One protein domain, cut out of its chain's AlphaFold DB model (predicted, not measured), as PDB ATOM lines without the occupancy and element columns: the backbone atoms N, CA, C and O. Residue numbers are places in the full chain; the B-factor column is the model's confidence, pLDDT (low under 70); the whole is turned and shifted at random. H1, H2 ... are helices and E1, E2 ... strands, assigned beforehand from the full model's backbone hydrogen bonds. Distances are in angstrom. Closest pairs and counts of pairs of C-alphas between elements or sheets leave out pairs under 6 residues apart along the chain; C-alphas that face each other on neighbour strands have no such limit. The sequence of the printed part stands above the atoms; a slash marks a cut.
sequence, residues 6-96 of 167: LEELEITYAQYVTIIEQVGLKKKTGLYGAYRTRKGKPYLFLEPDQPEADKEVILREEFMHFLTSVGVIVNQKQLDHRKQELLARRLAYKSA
ATOM      1  N   LEU A   6     270.465 228.380 202.183       94.88
ATOM      2  CA  LEU A   6     270.194 228.197 200.759       94.88
ATOM      3  C   LEU A   6     271.073 229.119 199.908       94.88
ATOM      4  O   LEU A   6     271.692 228.640 198.962       94.88
ATOM      5  N   GLU A   7     271.173 230.404 200.255       95.31
ATOM      6  CA  GLU A   7     271.999 231.367 199.513       95.31
ATOM      7  C   GLU A   7     273.485 230.962 199.515       95.31
ATOM      8  O   GLU A   7     274.151 231.001 198.476       95.31
ATOM      9  N   GLU A   8     274.014 230.513 200.656       95.94
ATOM     10  CA  GLU A   8     275.384 229.992 200.758       95.94
ATOM     11  C   GLU A   8     275.599 228.757 199.871       95.94
ATOM     12  O   GLU A   8     276.635 228.623 199.199       95.94
ATOM     13  N   LEU A   9     274.611 227.858 199.836       96.38
ATOM     14  CA  LEU A   9     274.639 226.653 199.017       96.38
ATOM     15  C   LEU A   9     274.604 226.990 197.521       96.38
ATOM     16  O   LEU A   9     275.392 226.441 196.747       96.38
ATOM     17  N   GLU A  10     273.742 227.923 197.117       96.88
ATOM     18  CA  GLU A  10     273.645 228.411 195.742       96.88
ATOM     19  C   GLU A  10     274.960 229.035 195.277       96.88
ATOM     20  O   GLU A  10     275.459 228.673 194.211       96.88
ATOM     21  N   ILE A  11     275.571 229.902 196.091       97.38
ATOM     22  CA  ILE A  11     276.876 230.511 195.794       97.38
ATOM     23  C   ILE A  11     277.951 229.433 195.625       97.38
ATOM     24  O   ILE A  11     278.736 229.477 194.673       97.38
ATOM     25  N   THR A  12     277.982 228.456 196.531       97.31
ATOM     26  CA  THR A  12     278.970 227.373 196.506       97.31
ATOM     27  C   THR A  12     278.818 226.514 195.251       97.31
ATOM     28  O   THR A  12     279.796 226.229 194.558       97.31
ATOM     29  N   TYR A  13     277.594 226.114 194.915       97.25
ATOM     30  CA  TYR A  13     277.330 225.224 193.784       97.25
ATOM     31  C   TYR A  13     277.399 225.941 192.433       97.25
ATOM     32  O   TYR A  13     277.821 225.325 191.447       97.25
ATOM     33  N   ALA A  14     277.095 227.241 192.380       96.75
ATOM     34  CA  ALA A  14     277.202 228.064 191.175       96.75
ATOM     35  C   ALA A  14     278.624 228.108 190.582       96.75
ATOM     36  O   ALA A  14     278.795 228.409 189.400       96.75
ATOM     37  N   GLN A  15     279.648 227.751 191.367       96.38
ATOM     38  CA  GLN A  15     281.025 227.590 190.889       96.38
ATOM     39  C   GLN A  15     281.192 226.422 189.898       96.38
ATOM     40  O   GLN A  15     282.127 226.426 189.097       96.38
ATOM     41  N   TYR A  16     280.294 225.430 189.934       95.38
ATOM     42  CA  TYR A  16     280.396 224.188 189.159       95.38
ATOM     43  C   TYR A  16     279.226 223.980 188.190       95.38
ATOM     44  O   TYR A  16     279.394 223.338 187.149       95.38
ATOM     45  N   VAL A  17     278.039 224.497 188.522       96.81
ATOM     46  CA  VAL A  17     276.796 224.284 187.764       96.81
ATOM     47  C   VAL A  17     276.001 225.573 187.619       96.81
ATOM     48  O   VAL A  17     276.090 226.465 188.451       96.81
ATOM     49  N   THR A  18     275.182 225.685 186.573       97.81
ATOM     50  CA  THR A  18     274.238 226.808 186.459       97.81
ATOM     51  C   THR A  18     272.934 226.468 187.177       97.81
ATOM     52  O   THR A  18     272.255 225.519 186.787       97.81
ATOM     53  N   ILE A  19     272.567 227.243 188.195       97.81
ATOM     54  CA  ILE A  19     271.304 227.092 188.932       97.81
ATOM     55  C   ILE A  19     270.255 228.015 188.301       97.81
ATOM     56  O   ILE A  19     270.546 229.169 187.992       97.81
ATOM     57  N   ILE A  20     269.058 227.489 188.041       96.94
ATOM     58  CA  ILE A  20     267.954 228.217 187.408       96.94
ATOM     59  C   ILE A  20     266.660 227.916 188.161       96.94
ATOM     60  O   ILE A  20     266.170 226.785 188.135       96.94
ATOM     61  N   GLU A  21     266.039 228.939 188.737       95.50
ATOM     62  CA  GLU A  21     264.649 228.833 189.176       95.50
ATOM     63  C   GLU A  21     263.718 228.847 187.953       95.50
ATOM     64  O   GLU A  21     263.718 229.776 187.139       95.50
ATOM     65  N   GLN A  22     262.937 227.781 187.781       94.56
ATOM     66  CA  GLN A  22     262.040 227.600 186.647       94.56
ATOM     67  C   GLN A  22     260.594 227.466 187.122       94.56
ATOM     68  O   GLN A  22     260.152 226.388 187.511       94.56
ATOM     69  N   VAL A  23     259.824 228.543 186.960       95.44
ATOM     70  CA  VAL A  23     258.393 228.574 187.290       95.44
ATOM     71  C   VAL A  23     257.618 227.478 186.544       95.44
ATOM     72  O   VAL A  23     257.679 227.349 185.307       95.44
ATOM     73  N   GLY A  24     256.846 226.699 187.302       94.00
ATOM     74  CA  GLY A  24     255.987 225.635 186.793       94.00
ATOM     75  C   GLY A  24     256.749 224.383 186.363       94.00
ATOM     76  O   GLY A  24     256.232 223.610 185.548       94.00
ATOM     77  N   LEU A  25     257.967 224.179 186.873       94.12
ATOM     78  CA  LEU A  25     258.698 222.918 186.766       94.12
ATOM     79  C   LEU A  25     257.835 221.765 187.291       94.12
ATOM     80  O   LEU A  25     257.566 220.830 186.532       94.12
ATOM     81  N   LYS A  26     257.284 221.891 188.504       94.56
ATOM     82  CA  LYS A  26     256.439 220.872 189.140       94.56
ATOM     83  C   LYS A  26     255.233 220.517 188.290       94.56
ATOM     84  O   LYS A  26     254.943 219.339 188.088       94.56
ATOM     85  N   LYS A  27     254.560 221.524 187.735       94.12
ATOM     86  CA  LYS A  27     253.394 221.332 186.864       94.12
ATOM     87  C   LYS A  27     253.745 220.589 185.569       94.12
ATOM     88  O   LYS A  27     252.921 219.833 185.066       94.12
ATOM     89  N   LYS A  28     254.937 220.822 185.011       93.31
ATOM     90  CA  LYS A  28     255.372 220.243 183.727       93.31
ATOM     91  C   LYS A  28     255.969 218.846 183.870       93.31
ATOM     92  O   LYS A  28     255.793 218.031 182.972       93.31
ATOM     93  N   THR A  29     256.716 218.591 184.941       92.44
ATOM     94  CA  THR A  29     257.533 217.374 185.087       92.44
ATOM     95  C   THR A  29     257.102 216.490 186.252       92.44
ATOM     96  O   THR A  29     257.525 215.341 186.320       92.44
ATOM     97  N   GLY A  30     256.295 217.010 187.179       94.12
ATOM     98  CA  GLY A  30     256.000 216.353 188.451       94.12
ATOM     99  C   GLY A  30     257.126 216.469 189.485       94.12
ATOM    100  O   GLY A  30     256.959 215.972 190.599       94.12
ATOM    101  N   LEU A  31     258.229 217.157 189.171       93.56
ATOM    102  CA  LEU A  31     259.411 217.288 190.028       93.56
ATOM    103  C   LEU A  31     259.607 218.728 190.497       93.56
ATOM    104  O   LEU A  31     259.288 219.667 189.775       93.56
ATOM    105  N   TYR A  32     260.163 218.886 191.691       95.69
ATOM    106  CA  TYR A  32     260.523 220.192 192.239       95.69
ATOM    107  C   TYR A  32     261.980 220.585 191.962       95.69
ATOM    108  O   TYR A  32     262.307 221.767 191.959       95.69
ATOM    109  N   GLY A  33     262.828 219.601 191.661       96.19
ATOM    110  CA  GLY A  33     264.201 219.771 191.208       96.19
ATOM    111  C   GLY A  33     264.466 218.962 189.943       96.19
ATOM    112  O   GLY A  33     263.722 218.028 189.624       96.19
ATOM    113  N   ALA A  34     265.486 219.353 189.178       95.12
ATOM    114  CA  ALA A  34     266.036 218.510 188.122       95.12
ATOM    115  C   ALA A  34     267.454 218.924 187.707       95.12
ATOM    116  O   ALA A  34     267.668 220.034 187.220       95.12
ATOM    117  N   TYR A  35     268.389 217.979 187.725       94.88
ATOM    118  CA  TYR A  35     269.679 218.090 187.056       94.88
ATOM    119  C   TYR A  35     269.566 217.719 185.573       94.88
ATOM    120  O   TYR A  35     269.035 216.663 185.213       94.88
ATOM    121  N   ARG A  36     270.081 218.563 184.673       93.19
ATOM    122  CA  ARG A  36     270.190 218.255 183.237       93.19
ATOM    123  C   ARG A  36     271.486 218.792 182.651       93.19
ATOM    124  O   ARG A  36     271.909 219.905 182.945       93.19
ATOM    125  N   THR A  37     272.049 218.060 181.697       93.31
ATOM    126  CA  THR A  37     273.127 218.568 180.842       93.31
ATOM    127  C   THR A  37     272.548 219.143 179.547       93.31
ATOM    128  O   THR A  37     271.784 218.470 178.854       93.31
ATOM    129  N   ARG A  38     272.921 220.373 179.169       92.94
ATOM    130  CA  ARG A  38     272.593 220.958 177.854       92.94
ATOM    131  C   ARG A  38     273.855 221.450 177.164       92.94
ATOM    132  O   ARG A  38     274.583 222.267 177.720       92.94
ATOM    133  N   LYS A  39     274.101 220.973 175.938       92.38
ATOM    134  CA  LYS A  39     275.313 221.292 175.154       92.38
ATOM    135  C   LYS A  39     276.607 221.101 175.972       92.38
ATOM    136  O   LYS A  39     277.485 221.955 175.956       92.38
ATOM    137  N   GLY A  40     276.676 220.014 176.745       89.50
ATOM    138  CA  GLY A  40     277.819 219.693 177.608       89.50
ATOM    139  C   GLY A  40     277.933 220.507 178.904       89.50
ATOM    140  O   GLY A  40     278.873 220.285 179.653       89.50
ATOM    141  N   LYS A  41     276.999 221.423 179.197       93.25
ATOM    142  CA  LYS A  41     277.000 222.224 180.432       93.25
ATOM    143  C   LYS A  41     275.965 221.704 181.443       93.25
ATOM    144  O   LYS A  41     274.854 221.382 181.008       93.25
ATOM    145  N   PRO A  42     276.294 221.612 182.744       96.00
ATOM    146  CA  PRO A  42     275.369 221.167 183.785       96.00
ATOM    147  C   PRO A  42     274.439 222.295 184.255       96.00
ATOM    148  O   PRO A  42     274.880 223.423 184.483       96.00
ATOM    149  N   TYR A  43     273.156 221.971 184.421       97.25
ATOM    150  CA  TYR A  43     272.121 222.870 184.930       97.25
ATOM    151  C   TYR A  43     271.334 222.190 186.045       97.25
ATOM    152  O   TYR A  43     270.924 221.039 185.874       97.25
ATOM    153  N   LEU A  44     271.081 222.917 187.129       97.69
ATOM    154  CA  LEU A  44     270.129 222.537 188.169       97.69
ATOM    155  C   LEU A  44     268.904 223.435 188.046       97.69
ATOM    156  O   LEU A  44     269.024 224.658 188.059       97.69
ATOM    157  N   PHE A  45     267.737 222.825 187.889       97.25
ATOM    158  CA  PHE A  45     266.461 223.524 187.863       97.25
ATOM    159  C   PHE A  45     265.762 223.347 189.203       97.25
ATOM    160  O   PHE A  45     265.676 222.216 189.674       97.25
ATOM    161  N   LEU A  46     265.236 224.432 189.765       97.06
ATOM    162  CA  LEU A  46     264.437 224.425 190.992       97.06
ATOM    163  C   LEU A  46     263.071 225.066 190.733       97.06
ATOM    164  O   LEU A  46     262.970 226.023 189.963       97.06
ATOM    165  N   GLU A  47     262.015 224.549 191.355       96.50
ATOM    166  CA  GLU A  47     260.740 225.261 191.437       96.50
ATOM    167  C   GLU A  47     260.864 226.383 192.487       96.50
ATOM    168  O   GLU A  47     261.168 226.086 193.642       96.50
ATOM    169  N   PRO A  48     260.631 227.658 192.125       94.06
ATOM    170  CA  PRO A  48     260.773 228.774 193.063       94.06
ATOM    171  C   PRO A  48     259.734 228.782 194.191       94.06
ATOM    172  O   PRO A  48     260.030 229.264 195.283       94.06
ATOM    173  N   ASP A  49     258.522 228.282 193.930       91.50
ATOM    174  CA  ASP A  49     257.380 228.354 194.853       91.50
ATOM    175  C   ASP A  49     257.393 227.202 195.868       91.50
ATOM    176  O   ASP A  49     256.562 226.289 195.829       91.50
ATOM    177  N   GLN A  50     258.407 227.208 196.736       92.44
ATOM    178  CA  GLN A  50     258.596 226.233 197.807       92.44
ATOM    179  C   GLN A  50     259.256 226.866 199.039       92.44
ATOM    180  O   GLN A  50     259.988 227.851 198.896       92.44
ATOM    181  N   PRO A  51     259.057 226.292 200.242       94.56
ATOM    182  CA  PRO A  51     259.800 226.704 201.425       94.56
ATOM    183  C   PRO A  51     261.310 226.576 201.216       94.56
ATOM    184  O   PRO A  51     261.795 225.694 200.507       94.56
ATOM    185  N   GLU A  52     262.068 227.452 201.862       94.62
ATOM    186  CA  GLU A  52     263.515 227.525 201.679       94.62
ATOM    187  C   GLU A  52     264.233 226.229 202.078       94.62
ATOM    188  O   GLU A  52     265.089 225.749 201.338       94.62
ATOM    189  N   ALA A  53     263.808 225.610 203.183       95.50
ATOM    190  CA  ALA A  53     264.327 224.325 203.648       95.50
ATOM    191  C   ALA A  53     264.106 223.194 202.622       95.50
ATOM    192  O   ALA A  53     264.983 222.352 202.421       95.50
ATOM    193  N   ASP A  54     262.960 223.186 201.927       96.62
ATOM    194  CA  ASP A  54     262.693 222.239 200.839       96.62
ATOM    195  C   ASP A  54     263.617 222.500 199.643       96.62
ATOM    196  O   ASP A  54     264.214 221.566 199.102       96.62
ATOM    197  N   LYS A  55     263.791 223.771 199.254       96.69
ATOM    198  CA  LYS A  55     264.715 224.142 198.171       96.69
ATOM    199  C   LYS A  55     266.152 223.754 198.501       96.69
ATOM    200  O   LYS A  55     266.845 223.254 197.617       96.69
ATOM    201  N   GLU A  56     266.583 223.913 199.752       97.00
ATOM    202  CA  GLU A  56     267.920 223.520 200.194       97.00
ATOM    203  C   GLU A  56     268.154 222.021 199.971       97.00
ATOM    204  O   GLU A  56     269.118 221.632 199.303       97.00
ATOM    205  N   VAL A  57     267.264 221.162 200.474       97.62
ATOM    206  CA  VAL A  57     267.452 219.708 200.348       97.62
ATOM    207  C   VAL A  57     267.334 219.227 198.904       97.62
ATOM    208  O   VAL A  57     268.087 218.337 198.499       97.62
ATOM    209  N   ILE A  58     266.458 219.844 198.105       97.12
ATOM    210  CA  ILE A  58     266.342 219.556 196.672       97.12
ATOM    211  C   ILE A  58     267.630 219.963 195.955       97.12
ATOM    212  O   ILE A  58     268.178 219.173 195.189       97.12
ATOM    213  N   LEU A  59     268.163 221.156 196.226       97.88
ATOM    214  CA  LEU A  59     269.402 221.630 195.617       97.88
ATOM    215  C   LEU A  59     270.585 220.710 195.956       97.88
ATOM    216  O   LEU A  59     271.386 220.389 195.075       97.88
ATOM    217  N   ARG A  60     270.671 220.223 197.201       98.00
ATOM    218  CA  ARG A  60     271.662 219.210 197.606       98.00
ATOM    219  C   ARG A  60     271.496 217.909 196.823       98.00
ATOM    220  O   ARG A  60     272.489 217.409 196.297       98.00
ATOM    221  N   GLU A  61     270.280 217.371 196.723       96.62
ATOM    222  CA  GLU A  61     270.012 216.130 195.980       96.62
ATOM    223  C   GLU A  61     270.378 216.280 194.496       96.62
ATOM    224  O   GLU A  61     271.134 215.464 193.969       96.62
ATOM    225  N   GLU A  62     269.962 217.368 193.842       96.94
ATOM    226  CA  GLU A  62     270.252 217.618 192.426       96.94
ATOM    227  C   GLU A  62     271.748 217.864 192.153       96.94
ATOM    228  O   GLU A  62     272.284 217.433 191.126       96.94
ATOM    229  N   PHE A  63     272.468 218.496 193.083       97.12
ATOM    230  CA  PHE A  63     273.918 218.652 192.970       97.12
ATOM    231  C   PHE A  63     274.661 217.319 193.151       97.12
ATOM    232  O   PHE A  63     275.588 217.015 192.395       97.12
ATOM    233  N   MET A  64     274.233 216.471 194.091       96.50
ATOM    234  CA  MET A  64     274.804 215.126 194.245       96.50
ATOM    235  C   MET A  64     274.473 214.228 193.050       96.50
ATOM    236  O   MET A  64     275.307 213.422 192.626       96.50
ATOM    237  N   HIS A  65     273.301 214.410 192.443       92.12
ATOM    238  CA  HIS A  65     272.939 213.798 191.166       92.12
ATOM    239  C   HIS A  65     273.880 214.204 190.047       92.12
ATOM    240  O   HIS A  65     274.368 213.341 189.316       92.12
ATOM    241  N   PHE A  66     274.200 215.493 189.938       93.88
ATOM    242  CA  PHE A  66     275.216 215.972 189.008       93.88
ATOM    243  C   PHE A  66     276.554 215.253 189.228       93.88
ATOM    244  O   PHE A  66     277.050 214.610 188.301       93.88
ATOM    245  N   LEU A  67     277.104 215.289 190.446       92.44
ATOM    246  CA  LEU A  67     278.427 214.727 190.748       92.44
ATOM    247  C   LEU A  67     278.515 213.211 190.522       92.44
ATOM    248  O   LEU A  67     279.533 212.701 190.043       92.44
ATOM    249  N   THR A  68     277.454 212.476 190.856       89.44
ATOM    250  CA  THR A  68     277.386 211.025 190.636       89.44
ATOM    251  C   THR A  68     277.169 210.677 189.164       89.44
ATOM    252  O   THR A  68     277.768 209.717 188.679       89.44
ATOM    253  N   SER A  69     276.395 211.481 188.426       84.75
ATOM    254  CA  SER A  69     276.148 211.291 186.991       84.75
ATOM    255  C   SER A  69     277.382 211.567 186.134       84.75
ATOM    256  O   SER A  69     277.619 210.855 185.161       84.75
ATOM    257  N   VAL A  70     278.182 212.585 186.477       79.81
ATOM    258  CA  VAL A  70     279.424 212.904 185.746       79.81
ATOM    259  C   VAL A  70     280.621 212.042 186.168       79.81
ATOM    260  O   VAL A  70     281.721 212.233 185.659       79.81
ATOM    261  N   GLY A  71     280.416 211.078 187.075       71.94
ATOM    262  CA  GLY A  71     281.448 210.133 187.506       71.94
ATOM    263  C   GLY A  71     282.508 210.726 188.435       71.94
ATOM    264  O   GLY A  71     283.544 210.105 188.635       71.94
ATOM    265  N   VAL A  72     282.269 211.906 189.024       74.50
ATOM    266  CA  VAL A  72     283.221 212.532 189.962       74.50
ATOM    267  C   VAL A  72     283.304 211.730 191.262       74.50
ATOM    268  O   VAL A  72     284.386 211.548 191.808       74.50
ATOM    269  N   ILE A  73     282.167 211.216 191.743       72.31
ATOM    270  CA  ILE A  73     282.095 210.446 192.998       72.31
ATOM    271  C   ILE A  73     282.126 208.926 192.749       72.31
ATOM    272  O   ILE A  73     282.469 208.150 193.638       72.31
ATOM    273  N   VAL A  74     281.782 208.473 191.540       68.38
ATOM    274  CA  VAL A  74     281.636 207.046 191.218       68.38
ATOM    275  C   VAL A  74     282.698 206.608 190.218       68.38
ATOM    276  O   VAL A  74     282.724 207.076 189.086       68.38
ATOM    277  N   ASN A  75     283.511 205.619 190.592       62.22
ATOM    278  CA  ASN A  75     284.623 205.136 189.772       62.22
ATOM    279  C   ASN A  75     284.255 203.989 188.793       62.22
ATOM    280  O   ASN A  75     285.069 203.089 188.593       62.22
ATOM    281  N   GLN A  76     283.033 203.925 188.230       55.16
ATOM    282  CA  GLN A  76     282.617 202.769 187.401       55.16
ATOM    283  C   GLN A  76     281.660 203.050 186.228       55.16
ATOM    284  O   GLN A  76     280.715 203.834 186.310       55.16
ATOM    285  N   LYS A  77     281.901 202.285 185.149       52.62
ATOM    286  CA  LYS A  77     281.049 202.078 183.970       52.62
ATOM    287  C   LYS A  77     279.698 201.463 184.384       52.62
ATOM    288  O   LYS A  77     279.672 200.349 184.888       52.62
ATOM    289  N   GLN A  78     278.602 202.169 184.096       60.03
ATOM    290  CA  GLN A  78     277.205 201.694 184.144       60.03
ATOM    291  C   GLN A  78     276.676 201.231 185.520       60.03
ATOM    292  O   GLN A  78     276.213 200.101 185.669       60.03
ATOM    293  N   LEU A  79     276.646 202.118 186.522       69.00
ATOM    294  CA  LEU A  79     275.641 201.952 187.583       69.00
ATOM    295  C   LEU A  79     274.236 202.129 186.988       69.00
ATOM    296  O   LEU A  79     274.029 202.998 186.143       69.00
ATOM    297  N   ASP A  80     273.271 201.324 187.439       82.38
ATOM    298  CA  ASP A  80     271.870 201.541 187.076       82.38
ATOM    299  C   ASP A  80     271.340 202.859 187.675       82.38
ATOM    300  O   ASP A  80     271.801 203.321 188.724       82.38
ATOM    301  N   HIS A  81     270.354 203.465 187.004       82.56
ATOM    302  CA  HIS A  81     269.777 204.755 187.400       82.56
ATOM    303  C   HIS A  81     269.268 204.768 188.848       82.56
ATOM    304  O   HIS A  81     269.405 205.768 189.547       82.56
ATOM    305  N   ARG A  82     268.718 203.650 189.334       87.25
ATOM    306  CA  ARG A  82     268.160 203.558 190.689       87.25
ATOM    307  C   ARG A  82     269.252 203.595 191.758       87.25
ATOM    308  O   ARG A  82     269.048 204.177 192.822       87.25
ATOM    309  N   LYS A  83     270.406 202.980 191.503       88.88
ATOM    310  CA  LYS A  83     271.568 203.044 192.398       88.88
ATOM    311  C   LYS A  83     272.185 204.434 192.424       88.88
ATOM    312  O   LYS A  83     272.594 204.864 193.497       88.88
ATOM    313  N   GLN A  84     272.237 205.121 191.283       88.44
ATOM    314  CA  GLN A  84     272.699 206.510 191.229       88.44
ATOM    315  C   GLN A  84     271.779 207.428 192.033       88.44
ATOM    316  O   GLN A  84     272.269 208.163 192.882       88.44
ATOM    317  N   GLU A  85     270.463 207.284 191.866       90.44
ATOM    318  CA  GLU A  85     269.458 208.003 192.656       90.44
ATOM    319  C   GLU A  85     269.636 207.795 194.159       90.44
ATOM    320  O   GLU A  85     269.759 208.745 194.931       90.44
ATOM    321  N   LEU A  86     269.728 206.535 194.584       92.75
ATOM    322  CA  LEU A  86     269.915 206.212 195.993       92.75
ATOM    323  C   LEU A  86     271.246 206.750 196.537       92.75
ATOM    324  O   LEU A  86     271.316 207.170 197.692       92.75
ATOM    325  N   LEU A  87     272.307 206.720 195.730       93.19
ATOM    326  CA  LEU A  87     273.605 207.259 196.112       93.19
ATOM    327  C   LEU A  87     273.558 208.784 196.255       93.19
ATOM    328  O   LEU A  87     274.014 209.291 197.278       93.19
ATOM    329  N   ALA A  88     272.985 209.499 195.283       94.06
ATOM    330  CA  ALA A  88     272.839 210.952 195.319       94.06
ATOM    331  C   ALA A  88     272.074 211.402 196.569       94.06
ATOM    332  O   ALA A  88     272.554 212.256 197.311       94.06
ATOM    333  N   ARG A  89     270.964 210.729 196.883       96.06
ATOM    334  CA  ARG A  89     270.171 210.986 198.090       96.06
ATOM    335  C   ARG A  89     270.952 210.766 199.390       96.06
ATOM    336  O   ARG A  89     270.926 211.601 200.288       96.06
ATOM    337  N   ARG A  90     271.711 209.670 199.492       96.56
ATOM    338  CA  ARG A  90     272.569 209.393 200.663       96.56
ATOM    339  C   ARG A  90     273.682 210.427 200.834       96.56
ATOM    340  O   ARG A  90     274.032 210.775 201.960       96.56
ATOM    341  N   LEU A  91     274.250 210.897 199.727       96.94
ATOM    342  CA  LEU A  91     275.240 211.971 199.738       96.94
ATOM    343  C   LEU A  91     274.601 213.307 200.125       96.94
ATOM    344  O   LEU A  91     275.215 214.063 200.871       96.94
ATOM    345  N   ALA A  92     273.357 213.562 199.710       97.50
ATOM    346  CA  ALA A  92     272.606 214.737 200.134       97.50
ATOM    347  C   ALA A  92     272.412 214.741 201.658       97.50
ATOM    348  O   ALA A  92     272.741 215.745 202.290       97.50
ATOM    349  N   TYR A  93     272.023 213.608 202.263       98.25
ATOM    350  CA  TYR A  93     271.950 213.456 203.726       98.25
ATOM    351  C   TYR A  93     273.273 213.798 204.409       98.25
ATOM    352  O   TYR A  93     273.301 214.633 205.305       98.25
ATOM    353  N   LYS A  94     274.381 213.209 203.939       97.00
ATOM    354  CA  LYS A  94     275.726 213.467 204.484       97.00
ATOM    355  C   LYS A  94     276.198 214.906 204.292       97.00
ATOM    356  O   LYS A  94     277.027 215.370 205.061       97.00
ATOM    357  N   SER A  95     275.717 215.586 203.252       96.69
ATOM    358  CA  SER A  95     276.059 216.987 203.000       96.69
ATOM    359  C   SER A  95     275.301 217.950 203.912       96.69
ATOM    360  O   SER A  95     275.795 219.045 204.165       96.69
ATOM    361  N   ALA A  96     274.101 217.563 204.352       97.19
ATOM    362  CA  ALA A  96     273.206 218.395 205.148       97.19
ATOM    363  C   ALA A  96     273.353 218.154 206.655       97.19
ATOM    364  O   ALA A  96     273.157 219.077 207.434       97.19
TER     365      ALA A  96
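This is residues 6 to 96 of the 167 residues of an uncharacterized protein of Lactiplantibacillus plantarum (UniProt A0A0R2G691). A small three-stranded sheet has the long helix H3 laid over one face, and no named helix covers the other face. H1 and H4 pack on opposite sides of H3, H1 running beside it and H4 crossing it steeply, while the short H2 sits near the sheet where E2 begins and E3 ends. The printed part has 91 residues, with four named helices and three named strands in the order H1 E1 H2 E2 E3 H3 H4. The sheet's order is E1 E3 E2, mixed, and the class is mixed, helices and strands. The whole is compact, with a radius of gyration of the C-alphas of 12.7 A, and spans 37 by 26 by 23 A.

In the sheet, E1 is residues 18 to 21, 10.2 A from first to last C-alpha, E3 residues 41 to 46, 16.6 A, and E2 residues 33 to 38, 15.8 A. H3, residues 52 to 69, is the longest helix at 25.3 A, beginning at C-alpha 52 (263.515, 227.525, 201.679). H1 is residues 6 to 14, 11.9 A, from C-alpha 6 at (270.194, 228.197, 200.759). H2 is residues 25 to 29, 5.9 A. H4, residues 81 to 96, measures 22.6 A and ends at C-alpha 96 (273.206, 218.395, 205.148).

E3 is the inner strand. E1 and E3 are parallel at 25 degrees, with N 20 and O 44 within hydrogen-bond range at 2.8 A. E2 and E3 form an antiparallel hairpin at 158 degrees, with N 36 and O 43 2.9 A apart. H3 is on the sheet at a height of 8.0 A, over E3 and E2; on the local plane it stands at 29 degrees to E2, only just along the strands. Its closest C-alphas to E2 are those of Glu 62 and Tyr 35, 5.4 A apart. The sheet with H1 and H3 makes two layers, helices on one face of a sheet. H1 touches H3 at a shallow tilt of 21 degrees, the same way, closest at the C-alphas of Leu 6 and Glu 56, 5.2 A. H2 only grazes the sheet with residues 25 to 26. H4 is not on the sheet; it touches H3 at a steep tilt of 50 degrees, opposite ways, closest at the C-alphas of Met 64 and Ala 88, 4.7 A. H1 and H4 are apart. In H1, H2, H3 and H4 every O i to N i+4 pair is within hydrogen-bond range.

The C-alphas farthest apart are those of Asp 49 and Lys 77, 37.0 A. The printed part has no cut. The link from H3 to H4, 11 residues, is long; the other links are tight. The mean pLDDT of the printed part is 91.5, and residues 74 to 79 are under 70.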